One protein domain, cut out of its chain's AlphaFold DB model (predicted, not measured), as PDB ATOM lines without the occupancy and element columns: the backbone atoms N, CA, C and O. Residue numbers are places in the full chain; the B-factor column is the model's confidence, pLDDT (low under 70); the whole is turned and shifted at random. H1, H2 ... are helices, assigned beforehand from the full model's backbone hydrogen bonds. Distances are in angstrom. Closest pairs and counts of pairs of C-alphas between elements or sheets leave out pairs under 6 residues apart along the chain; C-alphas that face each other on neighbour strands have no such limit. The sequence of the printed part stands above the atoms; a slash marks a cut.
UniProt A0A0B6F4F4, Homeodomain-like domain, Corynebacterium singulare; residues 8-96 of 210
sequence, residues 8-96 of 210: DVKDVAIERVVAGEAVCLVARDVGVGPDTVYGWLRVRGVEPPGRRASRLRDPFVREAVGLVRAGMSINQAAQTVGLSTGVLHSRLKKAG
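What this domain is: This is residues 8 to 96 of the 210 residues of the protein "Homeodomain-like domain" of Corynebacterium singulare (UniProt A0A0B6F4F4). Two small lobes of three helices each stand one after the other along the longest axis, H1, H2 and H3 in one and H5, H6 and H7 in the other, with the short helix H4 between them. In each lobe the three helices pack across each other, and H4 packs on H2 of the first lobe, with loose contacts to the second. The printed part has 89 residues with seven named helices, H1 to H7 in order along the chain, and no named strand; the class is all helix. The whole is only just compact, close to loose, with a radius of gyration of the C-alphas of 14.3 A, and is elongated, spanning 42 by 23 by 19 A.

How they stand to each other: H1, residues 8 to 18, and H2, residues 23 to 29, form a helical hairpin: they touch, closest at the C-alphas of Ala 13 and Val 26, 6.0 A apart, and run opposite ways at a tilt of 37 degrees, only just steep. H3, residues 34 to 43, touches H1 about perpendicular, at 89 degrees, with the C-alphas of Ile 14 and Leu 41 closest at 6.2 A. H3 also touches H2, closest at the C-alphas of Ala 27 and Pro 34, 5.2 A, opposite ways at a steep tilt of 68 degrees, only just short of about perpendicular. H4, residues 51 to 56, is apart from H1 and H3 but touches H2 at 74 degrees, about perpendicular; the C-alphas of Val 23 and Ser 54 are closest, 6.0 A. H2 is the hub, touching three helices. H5, residues 59 to 69, is close to H4 but not clearly touching, with the C-alphas of Leu 56 and Arg 62 closest at 6.3 A. H6, residues 74 to 80, touches H5 opposite ways at a steep tilt of 45 degrees, closest at the C-alphas of Ala 64 and Ala 77, 5.4 A. H7, residues 85 to 94, touches H6 at the C-alphas of Ala 78 and Thr 85, their closest, 5.4 A, and touches H5 about perpendicular, at 81 degrees, closest at the C-alphas of Val 65 and Leu 92, 7.0 A. H1, H2 and H3 are apart from H5, H6 and H7. In H1, H2, H3, H5, H6 and H7 every O i to N i+4 pair is within hydrogen-bond range; in H4 1 of 2 is, beside 2 of 3 O i to N i+3 pairs.

Where its parts are: H1 begins at C-alpha 8, (57.519, 12.595, 20.652), and is 15.3 A from first to last C-alpha; H2 is 10.0 A and H3 14.5 A. H4 measures 9.0 A and begins at C-alpha 51, (39.239, 27.033, 26.443). H5 is 15.2 A, H6 9.9 A and H7 14.2 A, ending at C-alpha 94, (32.949, 36.033, 23.673).

The domain as a whole: The C-alphas farthest apart, those of Asp 8 and Gly 71, are 43.4 A from each other. The printed part has no cut, and no link is long; the link from H3 to H4, 7 residues, is short, and the others are tight. The mean pLDDT of the printed part is 82.0, with residues 52 to 53, 56 and 95 under 70.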
ATOM      1  N   ASP A   8      56.940  11.377  21.228       77.56
ATOM      2  CA  ASP A   8      57.519  12.595  20.652       77.56
ATOM      3  C   ASP A   8      56.441  13.555  20.132       77.56
ATOM      4  O   ASP A   8      56.517  14.765  20.310       77.56
ATOM      5  N   VAL A   9      55.354  13.010  19.578       81.75
ATOM      6  CA  VAL A   9      54.221  13.800  19.084       81.75
ATOM      7  C   VAL A   9      53.461  14.473  20.233       81.75
ATOM      8  O   VAL A   9      52.936  15.574  20.066       81.75
ATOM      9  N   LYS A  10      53.408  13.844  21.414       83.62
ATOM     10  CA  LYS A  10      52.776  14.433  22.606       83.62
ATOM     11  C   LYS A  10      53.626  15.562  23.172       83.62
ATOM     12  O   LYS A  10      53.083  16.618  23.486       83.62
ATOM     13  N   ASP A  11      54.934  15.344  23.280       84.19
ATOM     14  CA  ASP A  11      55.853  16.324  23.856       84.19
ATOM     15  C   ASP A  11      55.939  17.583  22.980       84.19
ATOM     16  O   ASP A  11      55.752  18.687  23.501       84.19
ATOM     17  N   VAL A  12      56.035  17.419  21.654       85.75
ATOM     18  CA  VAL A  12      55.976  18.523  20.678       85.75
ATOM     19  C   VAL A  12      54.638  19.266  20.742       85.75
ATOM     20  O   VAL A  12      54.599  20.496  20.721       85.75
ATOM     21  N   ALA A  13      53.514  18.549  20.855       85.25
ATOM     22  CA  ALA A  13      52.200  19.183  20.978       85.25
ATOM     23  C   ALA A  13      52.096  20.053  22.239       85.25
ATOM     24  O   ALA A  13      51.549  21.155  22.201       85.25
ATOM     25  N   ILE A  14      52.619  19.565  23.364       84.31
ATOM     26  CA  ILE A  14      52.610  20.305  24.625       84.31
ATOM     27  C   ILE A  14      53.495  21.549  24.522       84.31
ATOM     28  O   ILE A  14      53.050  22.626  24.915       84.31
ATOM     29  N   GLU A  15      54.694  21.433  23.950       86.06
ATOM     30  CA  GLU A  15      55.604  22.567  23.752       86.06
ATOM     31  C   GLU A  15      54.983  23.661  22.882       86.06
ATOM     32  O   GLU A  15      55.026  24.831  23.257       86.06
ATOM     33  N   ARG A  16      54.293  23.296  21.795       85.31
ATOM     34  CA  ARG A  16      53.560  24.259  20.955       85.31
ATOM     35  C   ARG A  16      52.465  24.999  21.727       85.31
ATOM     36  O   ARG A  16      52.309  26.213  21.588       85.31
ATOM     37  N   VAL A  17      51.716  24.306  22.589       84.94
ATOM     38  CA  VAL A  17      50.690  24.962  23.423       84.94
ATOM     39  C   VAL A  17      51.319  25.878  24.483       84.94
ATOM     40  O   VAL A  17      50.782  26.963  24.741       84.94
ATOM     41  N   VAL A  18      52.449  25.475  25.074       82.62
ATOM     42  CA  VAL A  18      53.221  26.294  26.029       82.62
ATOM     43  C   VAL A  18      53.786  27.541  25.346       82.62
ATOM     44  O   VAL A  18      53.654  28.634  25.894       82.62
ATOM     45  N   ALA A  19      54.287  27.411  24.114       83.00
ATOM     46  CA  ALA A  19      54.738  28.519  23.268       83.00
ATOM     47  C   ALA A  19      53.610  29.502  22.889       83.00
ATOM     48  O   ALA A  19      53.862  30.569  22.333       83.00
ATOM     49  N   GLY A  20      52.359  29.180  23.223       78.88
ATOM     50  CA  GLY A  20      51.226  30.080  23.069       78.88
ATOM     51  C   GLY A  20      50.343  29.775  21.867       78.88
ATOM     52  O   GLY A  20      49.428  30.556  21.599       78.88
ATOM     53  N   GLU A  21      50.542  28.650  21.182       82.75
ATOM     54  CA  GLU A  21      49.642  28.235  20.111       82.75
ATOM     55  C   GLU A  21      48.259  27.818  20.635       82.75
ATOM     56  O   GLU A  21      48.052  27.434  21.795       82.75
ATOM     57  N   ALA A  22      47.263  27.905  19.756       84.31
ATOM     58  CA  ALA A  22      45.916  27.462  20.062       84.31
ATOM     59  C   ALA A  22      45.838  25.928  20.095       84.31
ATOM     60  O   ALA A  22      46.159  25.254  19.118       84.31
ATOM     61  N   VAL A  23      45.278  25.371  21.175       84.06
ATOM     62  CA  VAL A  23      45.082  23.921  21.356       84.06
ATOM     63  C   VAL A  23      44.316  23.285  20.192       84.06
ATOM     64  O   VAL A  23      44.562  22.136  19.849       84.06
ATOM     65  N   CYS A  24      43.394  24.013  19.552       83.38
ATOM     66  CA  CYS A  24      42.657  23.502  18.396       83.38
ATOM     67  C   CYS A  24      43.508  23.355  17.127       83.38
ATOM     68  O   CYS A  24      43.229  22.449  16.349       83.38
ATOM     69  N   LEU A  25      44.523  24.201  16.928       82.38
ATOM     70  CA  LEU A  25      45.455  24.072  15.804       82.38
ATOM     71  C   LEU A  25      46.414  22.913  16.043       82.38
ATOM     72  O   LEU A  25      46.488  22.006  15.225       82.38
ATOM     73  N   VAL A  26      47.020  22.867  17.230       84.94
ATOM     74  CA  VAL A  26      47.909  21.769  17.627       84.94
ATOM     75  C   VAL A  26      47.192  20.418  17.539       84.94
ATOM     76  O   VAL A  26      47.735  19.456  17.005       84.94
ATOM     77  N   ALA A  27      45.942  20.339  18.004       86.94
ATOM     78  CA  ALA A  27      45.142  19.123  17.905       86.94
ATOM     79  C   ALA A  27      44.861  18.719  16.449       86.94
ATOM     80  O   ALA A  27      44.940  17.536  16.125       86.94
ATOM     81  N   ARG A  28      44.568  19.688  15.568       85.25
ATOM     82  CA  ARG A  28      44.345  19.441  14.137       85.25
ATOM     83  C   ARG A  28      45.608  18.915  13.458       85.25
ATOM     84  O   ARG A  28      45.511  17.923  12.745       85.25
ATOM     85  N   ASP A  29      46.757  19.530  13.714       85.31
ATOM     86  CA  ASP A  29      48.038  19.158  13.101       85.31
ATOM     87  C   ASP A  29      48.494  17.761  13.534       85.31
ATOM     88  O   ASP A  29      48.944  16.956  12.726       85.31
ATOM     89  N   VAL A  30      48.301  17.437  14.813       85.06
ATOM     90  CA  VAL A  30      48.581  16.111  15.386       85.06
ATOM     91  C   VAL A  30      47.465  15.098  15.057       85.06
ATOM     92  O   VAL A  30      47.553  13.901  15.341       85.06
ATOM     93  N   GLY A  31      46.372  15.574  14.459       83.75
ATOM     94  CA  GLY A  31      45.209  14.793  14.066       83.75
ATOM     95  C   GLY A  31      44.407  14.224  15.235       83.75
ATOM     96  O   GLY A  31      43.694  13.245  15.033       83.75
ATOM     97  N   VAL A  32      44.551  14.737  16.460       87.44
ATOM     98  CA  VAL A  32      43.845  14.277  17.672       87.44
ATOM     99  C   VAL A  32      42.684  15.200  18.042       87.44
ATOM    100  O   VAL A  32      42.566  16.325  17.566       87.44
ATOM    101  N   GLY A  33      41.811  14.735  18.936       86.00
ATOM    102  CA  GLY A  33      40.797  15.596  19.535       86.00
ATOM    103  C   GLY A  33      41.432  16.652  20.459       86.00
ATOM    104  O   GLY A  33      42.391  16.337  21.168       86.00
ATOM    105  N   PRO A  34      40.888  17.882  20.544       84.62
ATOM    106  CA  PRO A  34      41.390  18.907  21.462       84.62
ATOM    107  C   PRO A  34      41.407  18.456  22.928       84.62
ATOM    108  O   PRO A  34      42.312  18.821  23.672       84.62
ATOM    109  N   ASP A  35      40.431  17.643  23.346       86.94
ATOM    110  CA  ASP A  35      40.354  17.101  24.708       86.94
ATOM    111  C   ASP A  35      41.531  16.166  25.036       86.94
ATOM    112  O   ASP A  35      41.980  16.128  26.180       86.94
ATOM    113  N   THR A  36      42.097  15.485  24.034       88.56
ATOM    114  CA  THR A  36      43.307  14.668  24.190       88.56
ATOM    115  C   THR A  36      44.519  15.537  24.526       88.56
ATOM    116  O   THR A  36      45.259  15.213  25.450       88.56
ATOM    117  N   VAL A  37      44.680  16.678  23.849       83.69
ATOM    118  CA  VAL A  37      45.771  17.630  24.123       83.69
ATOM    119  C   VAL A  37      45.616  18.260  25.512       83.69
ATOM    120  O   VAL A  37      46.592  18.370  26.250       83.69
ATOM    121  N   TYR A  38      44.388  18.594  25.930       86.81
ATOM    122  CA  TYR A  38      44.122  19.017  27.314       86.81
ATOM    123  C   TYR A  38      44.483  17.935  28.339       86.81
ATOM    124  O   TYR A  38      45.001  18.258  29.407       86.81
ATOM    125  N   GLY A  39      44.224  16.664  28.022       87.56
ATOM    126  CA  GLY A  39      44.646  15.530  28.840       87.56
ATOM    127  C   GLY A  39      46.167  15.447  28.977       87.56
ATOM    128  O   GLY A  39      46.667  15.311  30.089       87.56
ATOM    129  N   TRP A  40      46.906  15.605  27.875       89.12
ATOM    130  CA  TRP A  40      48.372  15.599  27.884       89.12
ATOM    131  C   TRP A  40      48.966  16.731  28.729       89.12
ATOM    132  O   TRP A  40      49.876  16.488  29.517       89.12
ATOM    133  N   LEU A  41      48.405  17.941  28.636       86.31
ATOM    134  CA  LEU A  41      48.829  19.088  29.448       86.31
ATOM    135  C   LEU A  41      48.639  18.828  30.948       86.31
ATOM    136  O   LEU A  41      49.561  19.053  31.727       86.31
ATOM    137  N   ARG A  42      47.483  18.271  31.342       86.75
ATOM    138  CA  ARG A  42      47.194  17.919  32.745       86.75
ATOM    139  C   ARG A  42      48.140  16.853  33.288       86.75
ATOM    140  O   ARG A  42      48.605  16.985  34.410       86.75
ATOM    141  N   VAL A  43      48.431  15.818  32.497       86.06
ATOM    142  CA  VAL A  43      49.354  14.741  32.895       86.06
ATOM    143  C   VAL A  43      50.780  15.269  33.082       86.06
ATOM    144  O   VAL A  43      51.475  14.819  33.985       86.06
ATOM    145  N   ARG A  44      51.205  16.255  32.280       81.75
ATOM    146  CA  ARG A  44      52.523  16.905  32.405       81.75
ATOM    147  C   ARG A  44      52.553  18.026  33.459       81.75
ATOM    148  O   ARG A  44      53.570  18.695  33.587       81.75
ATOM    149  N   GLY A  45      51.453  18.269  34.179       80.06
ATOM    150  CA  GLY A  45      51.356  19.328  35.192       80.06
ATOM    151  C   GLY A  45      51.384  20.757  34.634       80.06
ATOM    152  O   GLY A  45      51.521  21.708  35.394       80.06
ATOM    153  N   VAL A  46      51.248  20.927  33.316       81.56
ATOM    154  CA  VAL A  46      51.170  22.248  32.683       81.56
ATOM    155  C   VAL A  46      49.743  22.751  32.823       81.56
ATOM    156  O   VAL A  46      48.812  22.087  32.364       81.56
ATOM    157  N   GLU A  47      49.555  23.933  33.415       75.25
ATOM    158  CA  GLU A  47      48.231  24.546  33.504       75.25
ATOM    159  C   GLU A  47      47.731  24.878  32.088       75.25
ATOM    160  O   GLU A  47      48.292  25.741  31.401       75.25
ATOM    161  N   PRO A  48      46.703  24.170  31.585       72.31
ATOM    162  CA  PRO A  48      46.275  24.371  30.220       72.31
ATOM    163  C   PRO A  48      45.590  25.734  30.105       72.31
ATOM    164  O   PRO A  48      44.774  26.089  30.963       72.31
ATOM    165  N   PRO A  49      45.813  26.483  29.010       74.56
ATOM    166  CA  PRO A  49      45.075  27.714  28.791       74.56
ATOM    167  C   PRO A  49      43.579  27.400  28.798       74.56
ATOM    168  O   PRO A  49      43.120  26.484  28.110       74.56
ATOM    169  N   GLY A  50      42.793  28.173  29.549       76.88
ATOM    170  CA  GLY A  50      41.343  28.006  29.548       76.88
ATOM    171  C   GLY A  50      40.804  28.001  28.111       76.88
ATOM    172  O   GLY A  50      41.294  28.744  27.253       76.88
ATOM    173  N   ARG A  51      39.764  27.201  27.821       71.19
ATOM    174  CA  ARG A  51      39.239  27.033  26.443       71.19
ATOM    175  C   ARG A  51      38.946  28.363  25.737       71.19
ATOM    176  O   ARG A  51      38.949  28.421  24.514       71.19
ATOM    177  N   ARG A  52      38.643  29.430  26.487       64.62
ATOM    178  CA  ARG A  52      38.467  30.792  25.958       64.62
ATOM    179  C   ARG A  52      39.794  31.413  25.513       64.62
ATOM    180  O   ARG A  52      39.885  31.839  24.369       64.62
ATOM    181  N   ALA A  53      40.811  31.397  26.371       68.31
ATOM    182  CA  ALA A  53      42.140  31.925  26.078       68.31
ATOM    183  C   ALA A  53      42.791  31.193  24.897       68.31
ATOM    184  O   ALA A  53      43.278  31.836  23.973       68.31
ATOM    185  N   SER A  54      42.683  29.859  24.846       74.12
ATOM    186  CA  SER A  54      43.186  29.076  23.710       74.12
ATOM    187  C   SER A  54      42.542  29.465  22.377       74.12
ATOM    188  O   SER A  54      43.187  29.348  21.345       74.12
ATOM    189  N   ARG A  55      41.283  29.907  22.367       71.19
ATOM    190  CA  ARG A  55      40.584  30.317  21.140       71.19
ATOM    191  C   ARG A  55      40.947  31.726  20.684       71.19
ATOM    192  O   ARG A  55      40.776  32.024  19.514       71.19
ATOM    193  N   LEU A  56      41.392  32.582  21.601       69.69
ATOM    194  CA  LEU A  56      41.917  33.917  21.293       69.69
ATOM    195  C   LEU A  56      43.396  33.878  20.887       69.69
ATOM    196  O   LEU A  56      43.929  34.871  20.407       69.69
ATOM    197  N   ARG A  57      44.067  32.746  21.104       74.38
ATOM    198  CA  ARG A  57      45.399  32.452  20.563       74.38
ATOM    199  C   ARG A  57      45.347  31.972  19.109       74.38
ATOM    200  O   ARG A  57      46.389  31.850  18.486       74.38
ATOM    201  N   ASP A  58      44.154  31.709  18.579       79.19
ATOM    202  CA  ASP A  58      43.971  31.314  17.185       79.19
ATOM    203  C   ASP A  58      44.310  32.510  16.266       79.19
ATOM    204  O   ASP A  58      43.676  33.563  16.410       79.19
ATOM    205  N   PRO A  59      45.305  32.385  15.367       78.44
ATOM    206  CA  PRO A  59      45.761  33.464  14.496       78.44
ATOM    207  C   PRO A  59      44.629  34.013  13.624       78.44
ATOM    208  O   PRO A  59      44.485  35.229  13.539       78.44
ATOM    209  N   PHE A  60      43.740  33.155  13.110       77.81
ATOM    210  CA  PHE A  60      42.593  33.589  12.307       77.81
ATOM    211  C   PHE A  60      41.611  34.427  13.129       77.81
ATOM    212  O   PHE A  60      41.031  35.396  12.647       77.81
ATOM    213  N   VAL A  61      41.421  34.086  14.406       79.44
ATOM    214  CA  VAL A  61      40.559  34.867  15.303       79.44
ATOM    215  C   VAL A  61      41.229  36.187  15.685       79.44
ATOM    216  O   VAL A  61      40.541  37.203  15.755       79.44
ATOM    217  N   ARG A  62      42.547  36.198  15.923       82.06
ATOM    218  CA  ARG A  62      43.298  37.426  16.234       82.06
ATOM    219  C   ARG A  62      43.271  38.414  15.080       82.06
ATOM    220  O   ARG A  62      42.968  39.583  15.300       82.06
ATOM    221  N   GLU A  63      43.540  37.934  13.875       84.56
ATOM    222  CA  GLU A  63      43.508  38.737  12.659       84.56
ATOM    223  C   GLU A  63      42.104  39.300  12.415       84.56
ATOM    224  O   GLU A  63      41.937  40.510  12.280       84.56
ATOM    225  N   ALA A  64      41.067  38.461  12.504       83.19
ATOM    226  CA  ALA A  64      39.684  38.907  12.349       83.19
ATOM    227  C   ALA A  64      39.271  39.960  13.390       83.19
ATOM    228  O   ALA A  64      38.556  40.907  13.069       83.19
ATOM    229  N   VAL A  65      39.717  39.815  14.643       82.44
ATOM    230  CA  VAL A  65      39.494  40.819  15.696       82.44
ATOM    231  C   VAL A  65      40.201  42.132  15.355       82.44
ATOM    232  O   VAL A  65      39.616  43.193  15.562       82.44
ATOM    233  N   GLY A  66      41.429  42.074  14.832       84.19
ATOM    234  CA  GLY A  66      42.172  43.247  14.366       84.19
ATOM    235  C   GLY A  66      41.440  43.987  13.248       84.19
ATOM    236  O   GLY A  66      41.218  45.190  13.362       84.19
ATOM    237  N   LEU A  67      40.969  43.259  12.231       86.88
ATOM    238  CA  LEU A  67      40.201  43.816  11.112       86.88
ATOM    239  C   LEU A  67      38.908  44.500  11.580       86.88
ATOM    240  O   LEU A  67      38.608  45.616  11.162       86.88
ATOM    241  N   VAL A  68      38.163  43.868  12.492       85.62
ATOM    242  CA  VAL A  68      36.927  44.454  13.040       85.62
ATOM    243  C   VAL A  68      37.213  45.697  13.885       85.62
ATOM    244  O   VAL A  68      36.474  46.673  13.800       85.62
ATOM    245  N   ARG A  69      38.301  45.707  14.667       83.00
ATOM    246  CA  ARG A  69      38.731  46.902  15.414       83.00
ATOM    247  C   ARG A  69      39.185  48.040  14.502       83.00
ATOM    248  O   ARG A  69      38.982  49.194  14.857       83.00
ATOM    249  N   ALA A  70      39.739  47.723  13.334       85.19
ATOM    250  CA  ALA A  70      40.076  48.693  12.295       85.19
ATOM    251  C   ALA A  70      38.844  49.235  11.536       85.19
ATOM    252  O   ALA A  70      38.995  50.012  10.599       85.19
ATOM    253  N   GLY A  71      37.624  48.840  11.925       82.25
ATOM    254  CA  GLY A  71      36.374  49.332  11.343       82.25
ATOM    255  C   GLY A  71      35.838  48.497  10.178       82.25
ATOM    256  O   GLY A  71      34.805  48.848   9.608       82.25
ATOM    257  N   MET A  72      36.483  47.378   9.827       87.88
ATOM    258  CA  MET A  72      35.962  46.469   8.806       87.88
ATOM    259  C   MET A  72      34.681  45.782   9.298       87.88
ATOM    260  O   MET A  72      34.566  45.377  10.458       87.88
ATOM    261  N   SER A  73      33.709  45.603   8.400       86.00
ATOM    262  CA  SER A  73      32.482  44.886   8.745       86.00
ATOM    263  C   SER A  73      32.779  43.431   9.125       86.00
ATOM    264  O   SER A  73      33.654  42.781   8.553       86.00
ATOM    265  N   ILE A  74      32.006  42.877  10.062       84.88
ATOM    266  CA  ILE A  74      32.186  41.495  10.544       84.88
ATOM    267  C   ILE A  74      32.085  40.484   9.391       84.88
ATOM    268  O   ILE A  74      32.786  39.477   9.393       84.88
ATOM    269  N   ASN A  75      31.231  40.747   8.398       85.44
ATOM    270  CA  ASN A  75      31.077  39.871   7.238       85.44
ATOM    271  C   ASN A  75      32.321  39.872   6.347       85.44
ATOM    272  O   ASN A  75      32.765  38.802   5.943       85.44
ATOM    273  N   GLN A  76      32.894  41.047   6.080       84.38
ATOM    274  CA  GLN A  76      34.122  41.159   5.294       84.38
ATOM    275  C   GLN A  76      35.306  40.568   6.055       84.38
ATOM    276  O   GLN A  76      36.015  39.739   5.502       84.38
ATOM    277  N   ALA A  77      35.456  40.881   7.346       86.56
ATOM    278  CA  ALA A  77      36.508  40.297   8.172       86.56
ATOM    279  C   ALA A  77      36.425  38.762   8.186       86.56
ATOM    280  O   ALA A  77      37.436  38.095   8.000       86.56
ATOM    281  N   ALA A  78      35.222  38.193   8.336       86.69
ATOM    282  CA  ALA A  78      34.997  36.749   8.276       86.69
ATOM    283  C   ALA A  78      35.422  36.139   6.932       86.69
ATOM    284  O   ALA A  78      36.065  35.093   6.920       86.69
ATOM    285  N   GLN A  79      35.096  36.800   5.820       87.00
ATOM    286  CA  GLN A  79      35.502  36.362   4.485       87.00
ATOM    287  C   GLN A  79      37.024  36.400   4.314       87.00
ATOM    288  O   GLN A  79      37.587  35.425   3.827       87.00
ATOM    289  N   THR A  80      37.687  37.461   4.781       86.19
ATOM    290  CA  THR A  80      39.146  37.626   4.684       86.19
ATOM    291  C   THR A  80      39.906  36.513   5.403       86.19
ATOM    292  O   THR A  80      40.835  35.946   4.841       86.19
ATOM    293  N   VAL A  81      39.481  36.136   6.614       83.38
ATOM    294  CA  VAL A  81      40.106  35.032   7.376       83.38
ATOM    295  C   VAL A  81      39.522  33.646   7.065       83.38
ATOM    296  O   VAL A  81      39.891  32.664   7.709       83.38
ATOM    297  N   GLY A  82      38.586  33.533   6.116       82.38
ATOM    298  CA  GLY A  82      37.975  32.253   5.736       82.38
ATOM    299  C   GLY A  82      37.105  31.607   6.824       82.38
ATOM    300  O   GLY A  82      36.909  30.390   6.833       82.38
ATOM    301  N   LEU A  83      36.574  32.396   7.762       81.88
ATOM    302  CA  LEU A  83      35.656  31.932   8.801       81.88
ATOM    303  C   LEU A  83      34.203  32.201   8.406       81.88
ATOM    304  O   LEU A  83      33.878  33.176   7.736       81.88
ATOM    305  N   SER A  84      33.278  31.368   8.887       84.31
ATOM    306  CA  SER A  84      31.862  31.701   8.744       84.31
ATOM    307  C   SER A  84      31.496  32.886   9.641       84.31
ATOM    308  O   SER A  84      31.963  33.017  10.779       84.31
ATOM    309  N   THR A  85      30.600  33.732   9.143       83.88
ATOM    310  CA  THR A  85      30.141  34.948   9.831       83.88
ATOM    311  C   THR A  85      29.564  34.639  11.215       83.88
ATOM    312  O   THR A  85      29.872  35.322  12.191       83.88
ATOM    313  N   GLY A  86      28.803  33.547  11.348       82.81
ATOM    314  CA  GLY A  86      28.251  33.087  12.626       82.81
ATOM    315  C   GLY A  86      29.311  32.619  13.628       82.81
ATOM    316  O   GLY A  86      29.187  32.881  14.831       82.81
ATOM    317  N   VAL A  87      30.382  31.968  13.155       81.81
ATOM    318  CA  VAL A  87      31.516  31.594  14.010       81.81
ATOM    319  C   VAL A  87      32.220  32.852  14.491       81.81
ATOM    320  O   VAL A  87      32.365  33.008  15.705       81.81
ATOM    321  N   LEU A  88      32.577  33.770  13.589       83.00
ATOM    322  CA  LEU A  88      33.261  35.009  13.960       83.00
ATOM    323  C   LEU A  88      32.419  35.852  14.929       83.00
ATOM    324  O   LEU A  88      32.923  36.261  15.971       83.00
ATOM    325  N   HIS A  89      31.119  36.010  14.681       83.69
ATOM    326  CA  HIS A  89      30.206  36.724  15.576       83.69
ATOM    327  C   HIS A  89      30.172  36.110  16.990       83.69
ATOM    328  O   HIS A  89      30.244  36.815  17.997       83.69
ATOM    329  N   SER A  90      30.121  34.776  17.095       80.25
ATOM    330  CA  SER A  90      30.194  34.068  18.383       80.25
ATOM    331  C   SER A  90      31.534  34.286  19.096       80.25
ATOM    332  O   SER A  90      31.573  34.373  20.328       80.25
ATOM    333  N   ARG A  91      32.637  34.388  18.343       77.50
ATOM    334  CA  ARG A  91      33.974  34.668  18.889       77.50
ATOM    335  C   ARG A  91      34.104  36.109  19.356       77.50
ATOM    336  O   ARG A  91      34.512  36.306  20.494       77.50
ATOM    337  N   LEU A  92      33.676  37.078  18.556       79.94
ATOM    338  CA  LEU A  92      33.706  38.502  18.892       79.94
ATOM    339  C   LEU A  92      32.826  38.829  20.104       79.94
ATOM    340  O   LEU A  92      33.274  39.530  21.009       79.94
ATOM    341  N   LYS A  93      31.634  38.220  20.195       81.88
ATOM    342  CA  LYS A  93      30.787  38.270  21.398       81.88
ATOM    343  C   LYS A  93      31.528  37.775  22.641       81.88
ATOM    344  O   LYS A  93      31.458  38.386  23.699       81.88
ATOM    345  N   LYS A  94      32.211  36.629  22.543       71.19
ATOM    346  CA  LYS A  94      32.949  36.033  23.673       71.19
ATOM    347  C   LYS A  94      34.241  36.780  24.004       71.19
ATOM    348  O   LYS A  94      34.707  36.662  25.132       71.19
ATOM    349  N   ALA A  95      34.802  37.498  23.034       69.44
ATOM    350  CA  ALA A  95      35.965  38.363  23.181       69.44
ATOM    351  C   ALA A  95      35.608  39.753  23.741       69.44
ATOM    352  O   ALA A  95      36.513  40.546  23.974       69.44
ATOM    353  N   GLY A  96      34.317  40.060  23.928       71.88
ATOM    354  CA  GLY A  96      33.855  41.368  24.404       71.88
ATOM    355  C   GLY A  96      34.024  42.500  23.387       71.88
ATOM    356  O   GLY A  96      33.898  43.658  23.751       71.88
TER     357      GLY A  96